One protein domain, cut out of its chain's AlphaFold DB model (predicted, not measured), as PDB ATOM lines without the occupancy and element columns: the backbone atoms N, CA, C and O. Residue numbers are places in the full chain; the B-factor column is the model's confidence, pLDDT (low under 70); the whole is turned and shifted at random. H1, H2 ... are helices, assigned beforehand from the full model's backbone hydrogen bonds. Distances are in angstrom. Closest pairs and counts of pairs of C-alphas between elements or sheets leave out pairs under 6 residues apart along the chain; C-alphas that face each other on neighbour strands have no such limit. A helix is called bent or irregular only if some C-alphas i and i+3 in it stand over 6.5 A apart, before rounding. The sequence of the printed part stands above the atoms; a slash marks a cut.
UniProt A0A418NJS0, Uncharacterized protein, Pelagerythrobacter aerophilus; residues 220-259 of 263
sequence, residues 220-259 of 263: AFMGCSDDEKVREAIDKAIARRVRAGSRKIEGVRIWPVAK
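AT A GLANCE: This is residues 220 to 259 of the 263 residues of an uncharacterized protein of Pelagerythrobacter aerophilus (UniProt A0A418NJS0). One long straight helix, H2, has a short helical turn, H1, before its first end, and after its last end an unnamed tail, residues 245 to 259, folds back along one side of H2 in an open loop and then turns to run to the other end of a rod-shaped whole. Residues 222 to 229 stand free at the end where H1 lies. The printed part has 40 residues with two named helices, in the order H1, H2, and no named strand; the class is all helix. It is loose, with a radius of gyration of the C-alphas of 12.5 A, and spans 40 by 17 by 14 A.

HOW THE PARTS SIT: H1, residues 220 to 224, comes first, and a tight link of three residues joins it to H2, residues 228 to 244. The two helices are close but not clearly touching: their closest C-alphas, those of Cys 224 and Val 230, are 7.4 A apart, and their centres are 17.1 A apart. In H1 and H2 every O i to N i+4 pair is within hydrogen-bond range.

IN THESE COORDINATES: H1 begins at C-alpha 220, at (109.553, 93.396, 77.091), and measures 6.4 A from first to last C-alpha. H2 runs 24.6 A from C-alpha 228, at (102.995, 81.617, 70.933), to C-alpha 244, at (124.822, 70.418, 72.678). Neither helix is bent or irregular. The tail passes C-alpha 251, at (111.858, 74.143, 84.298), and ends with C-alpha 259, at (118.959, 54.195, 70.097).

THE WHOLE: The two C-alphas farthest apart, those of Gly 223 and Lys 259, are 41.1 A apart. The printed part has no cut. Residues 245 to 259 hold no named element, and their C-alphas lie 7 to 22 A from the mean of all C-alphas. The mean pLDDT of the printed part is 91.6, and no printed residue is under 70.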
ATOM      1  N   ALA A 220     110.354  93.703  78.272       89.81
ATOM      2  CA  ALA A 220     109.553  93.396  77.091       89.81
ATOM      3  C   ALA A 220     109.079  91.936  77.088       89.81
ATOM      4  O   ALA A 220     107.921  91.684  76.760       89.81
ATOM      5  N   PHE A 221     109.930  90.994  77.511       90.12
ATOM      6  CA  PHE A 221     109.555  89.588  77.639       90.12
ATOM      7  C   PHE A 221     108.408  89.386  78.630       90.12
ATOM      8  O   PHE A 221     107.485  88.641  78.321       90.12
ATOM      9  N   MET A 222     108.402  90.075  79.776       90.94
ATOM     10  CA  MET A 222     107.266  90.009  80.708       90.94
ATOM     11  C   MET A 222     105.952  90.486  80.070       90.94
ATOM     12  O   MET A 222     104.888  89.973  80.403       90.94
ATOM     13  N   GLY A 223     106.017  91.440  79.139       88.88
ATOM     14  CA  GLY A 223     104.851  91.936  78.404       88.88
ATOM     15  C   GLY A 223     104.377  91.030  77.261       88.88
ATOM     16  O   GLY A 223     103.244  91.179  76.812       88.88
ATOM     17  N   CYS A 224     105.214  90.103  76.780       90.31
ATOM     18  CA  CYS A 224     104.903  89.231  75.640       90.31
ATOM     19  C   CYS A 224     105.117  87.730  75.906       90.31
ATOM     20  O   CYS A 224     105.083  86.931  74.973       90.31
ATOM     21  N   SER A 225     105.304  87.314  77.162       88.50
ATOM     22  CA  SER A 225     105.619  85.924  77.530       88.50
ATOM     23  C   SER A 225     104.527  84.918  77.162       88.50
ATOM     24  O   SER A 225     104.797  83.724  77.021       88.50
ATOM     25  N   ASP A 226     103.293  85.392  77.003       90.69
ATOM     26  CA  ASP A 226     102.152  84.570  76.606       90.69
ATOM     27  C   ASP A 226     102.008  84.396  75.093       90.69
ATOM     28  O   ASP A 226     101.205  83.574  74.654       90.69
ATOM     29  N   ASP A 227     102.824  85.087  74.300       93.56
ATOM     30  CA  ASP A 227     102.826  84.951  72.850       93.56
ATOM     31  C   ASP A 227     103.354  83.570  72.403       93.56
ATOM     32  O   ASP A 227     104.372  83.057  72.884       93.56
ATOM     33  N   GLU A 228     102.663  82.949  71.448       94.31
ATOM     34  CA  GLU A 228     102.995  81.617  70.933       94.31
ATOM     35  C   GLU A 228     104.387  81.571  70.285       94.31
ATOM     36  O   GLU A 228     105.143  80.612  70.478       94.31
ATOM     37  N   LYS A 229     104.781  82.624  69.560       91.06
ATOM     38  CA  LYS A 229     106.079  82.671  68.875       91.06
ATOM     39  C   LYS A 229     107.231  82.801  69.852       91.06
ATOM     40  O   LYS A 229     108.305  82.245  69.604       91.06
ATOM     41  N   VAL A 230     107.002  83.470  70.976       93.31
ATOM     42  CA  VAL A 230     107.970  83.541  72.070       93.31
ATOM     43  C   VAL A 230     108.186  82.149  72.676       93.31
ATOM     44  O   VAL A 230     109.332  81.720  72.831       93.31
ATOM     45  N   ARG A 231     107.113  81.384  72.914       91.44
ATOM     46  CA  ARG A 231     107.195  80.001  73.424       91.44
ATOM     47  C   ARG A 231     107.927  79.065  72.457       91.44
ATOM     48  O   ARG A 231     108.861  78.372  72.863       91.44
ATOM     49  N   GLU A 232     107.603  79.114  71.162       94.00
ATOM     50  CA  GLU A 232     108.312  78.337  70.135       94.00
ATOM     51  C   GLU A 232     109.822  78.642  70.095       94.00
ATOM     52  O   GLU A 232     110.651  77.750  69.871       94.00
ATOM     53  N   ALA A 233     110.197  79.915  70.254       94.25
ATOM     54  CA  ALA A 233     111.593  80.335  70.247       94.25
ATOM     55  C   ALA A 233     112.355  79.763  71.453       94.25
ATOM     56  O   ALA A 233     113.488  79.290  71.295       94.25
ATOM     57  N   ILE A 234     111.716  79.732  72.627       93.31
ATOM     58  CA  ILE A 234     112.260  79.110  73.839       93.31
ATOM     59  C   ILE A 234     112.464  77.608  73.619       93.31
ATOM     60  O   ILE A 234     113.578  77.118  73.818       93.31
ATOM     61  N   ASP A 235     111.457  76.884  73.128       93.31
ATOM     62  CA  ASP A 235     111.554  75.437  72.890       93.31
ATOM     63  C   ASP A 235     112.702  75.083  71.936       93.31
ATOM     64  O   ASP A 235     113.513  74.186  72.203       93.31
ATOM     65  N   LYS A 236     112.842  75.839  70.839       95.19
ATOM     66  CA  LYS A 236     113.948  75.674  69.880       95.19
ATOM     67  C   LYS A 236     115.304  75.937  70.540       95.19
ATOM     68  O   LYS A 236     116.262  75.190  70.299       95.19
ATOM     69  N   ALA A 237     115.402  76.962  71.385       94.56
ATOM     70  CA  ALA A 237     116.627  77.287  72.108       94.56
ATOM     71  C   ALA A 237     117.014  76.191  73.119       94.56
ATOM     72  O   ALA A 237     118.180  75.777  73.158       94.56
ATOM     73  N   ILE A 238     116.045  75.673  73.878       94.75
ATOM     74  CA  ILE A 238     116.231  74.574  74.833       94.75
ATOM     75  C   ILE A 238     116.644  73.290  74.112       94.75
ATOM     76  O   ILE A 238     117.662  72.690  74.465       94.75
ATOM     77  N   ALA A 239     115.943  72.896  73.045       92.56
ATOM     78  CA  ALA A 239     116.264  71.693  72.280       92.56
ATOM     79  C   ALA A 239     117.688  71.729  71.694       92.56
ATOM     80  O   ALA A 239     118.361  70.696  71.617       92.56
ATOM     81  N   ARG A 240     118.169  72.913  71.293       94.62
ATOM     82  CA  ARG A 240     119.555  73.119  70.847       94.62
ATOM     83  C   ARG A 240     120.556  72.924  71.990       94.62
ATOM     84  O   ARG A 240     121.562  72.249  71.786       94.62
ATOM     85  N   ARG A 241     120.277  73.451  73.188       92.75
ATOM     86  CA  ARG A 241     121.124  73.256  74.384       92.75
ATOM     87  C   ARG A 241     121.195  71.788  74.809       92.75
ATOM     88  O   ARG A 241     122.280  71.277  75.074       92.75
ATOM     89  N   VAL A 242     120.065  71.080  74.794       94.00
ATOM     90  CA  VAL A 242     120.032  69.638  75.091       94.00
ATOM     91  C   VAL A 242     120.861  68.853  74.074       94.00
ATOM     92  O   VAL A 242     121.679  68.019  74.458       94.00
ATOM     93  N   ARG A 243     120.743  69.159  72.776       90.31
ATOM     94  CA  ARG A 243     121.592  68.546  71.738       90.31
ATOM     95  C   ARG A 243     123.083  68.831  71.935       90.31
ATOM     96  O   ARG A 243     123.886  67.930  71.723       90.31
ATOM     97  N   ALA A 244     123.440  70.034  72.387       91.62
ATOM     98  CA  ALA A 244     124.822  70.418  72.678       91.62
ATOM     99  C   ALA A 244     125.415  69.738  73.928       91.62
ATOM    100  O   ALA A 244     126.626  69.763  74.110       91.62
ATOM    101  N   GLY A 245     124.586  69.120  74.777       89.94
ATOM    102  CA  GLY A 245     125.051  68.351  75.935       89.94
ATOM    103  C   GLY A 245     124.467  68.780  77.277       89.94
ATOM    104  O   GLY A 245     124.726  68.110  78.272       89.94
ATOM    105  N   SER A 246     123.641  69.830  77.344       90.38
ATOM    106  CA  SER A 246     122.957  70.181  78.593       90.38
ATOM    107  C   SER A 246     122.009  69.051  79.012       90.38
ATOM    108  O   SER A 246     121.206  68.561  78.214       90.38
ATOM    109  N   ARG A 247     122.123  68.602  80.265       91.69
ATOM    110  CA  ARG A 247     121.274  67.541  80.846       91.69
ATOM    111  C   ARG A 247     120.430  68.015  82.026       91.69
ATOM    112  O   ARG A 247     119.510  67.313  82.419       91.69
ATOM    113  N   LYS A 248     120.710  69.210  82.550       90.25
ATOM    114  CA  LYS A 248     119.934  69.871  83.600       90.25
ATOM    115  C   LYS A 248     119.681  71.316  83.179       90.25
ATOM    116  O   LYS A 248     120.634  72.060  82.959       90.25
ATOM    117  N   ILE A 249     118.411  71.673  83.022       91.00
ATOM    118  CA  ILE A 249     117.941  73.040  82.789       91.00
ATOM    119  C   ILE A 249     116.715  73.216  83.681       91.00
ATOM    120  O   ILE A 249     115.851  72.340  83.722       91.00
ATOM    121  N   GLU A 250     116.669  74.303  84.437       91.06
ATOM    122  CA  GLU A 250     115.538  74.596  85.312       91.06
ATOM    123  C   GLU A 250     114.242  74.738  84.498       91.06
ATOM    124  O   GLU A 250     114.254  75.273  83.392       91.06
ATOM    125  N   GLY A 251     113.145  74.170  85.002       87.25
ATOM    126  CA  GLY A 251     111.858  74.143  84.298       87.25
ATOM    127  C   GLY A 251     111.753  73.153  83.125       87.25
ATOM    128  O   GLY A 251     110.670  73.014  82.563       87.25
ATOM    129  N   VAL A 252     112.817  72.420  82.764       92.50
ATOM    130  CA  VAL A 252     112.816  71.483  81.622       92.50
ATOM    131  C   VAL A 252     113.092  70.052  82.079       92.50
ATOM    132  O   VAL A 252     114.103  69.762  82.720       92.50
ATOM    133  N   ARG A 253     112.229  69.112  81.680       92.44
ATOM    134  CA  ARG A 253     112.454  67.676  81.888       92.44
ATOM    135  C   ARG A 253     113.281  67.098  80.734       92.44
ATOM    136  O   ARG A 253     112.879  67.197  79.581       92.44
ATOM    137  N   ILE A 254     114.413  66.465  81.047       93.69
ATOM    138  CA  ILE A 254     115.321  65.837  80.071       93.69
ATOM    139  C   ILE A 254     115.520  64.367  80.468       93.69
ATOM    140  O   ILE A 254     115.834  64.092  81.623       93.69
ATOM    141  N   TRP A 255     115.353  63.424  79.534       92.44
ATOM    142  CA  TRP A 255     115.519  61.985  79.782       92.44
ATOM    143  C   TRP A 255     116.252  61.277  78.630       92.44
ATOM    144  O   TRP A 255     116.145  61.709  77.479       92.44
ATOM    145  N   PRO A 256     117.020  60.206  78.913       88.56
ATOM    146  CA  PRO A 256     117.691  59.425  77.882       88.56
ATOM    147  C   PRO A 256     116.719  58.479  77.163       88.56
ATOM    148  O   PRO A 256     115.793  57.940  77.764       88.56
ATOM    149  N   VAL A 257     116.975  58.236  75.875       90.69
ATOM    150  CA  VAL A 257     116.305  57.208  75.066       90.69
ATOM    151  C   VAL A 257     117.390  56.374  74.387       90.69
ATOM    152  O   VAL A 257     118.291  56.933  73.756       90.69
ATOM    153  N   ALA A 258     117.330  55.050  74.539       87.94
ATOM    154  CA  ALA A 258     118.260  54.138  73.880       87.94
ATOM    155  C   ALA A 258     117.991  54.112  72.368       87.94
ATOM    156  O   ALA A 258     116.843  54.042  71.930       87.94
ATOM    157  N   LYS A 259     119.053  54.187  71.560       86.25
ATOM    158  CA  LYS A 259     118.959  54.195  70.097       86.25
ATOM    159  C   LYS A 259     120.155  53.470  69.490       86.25
ATOM    160  O   LYS A 259     121.295  53.774  69.841       86.25
TER     161      LYS A 259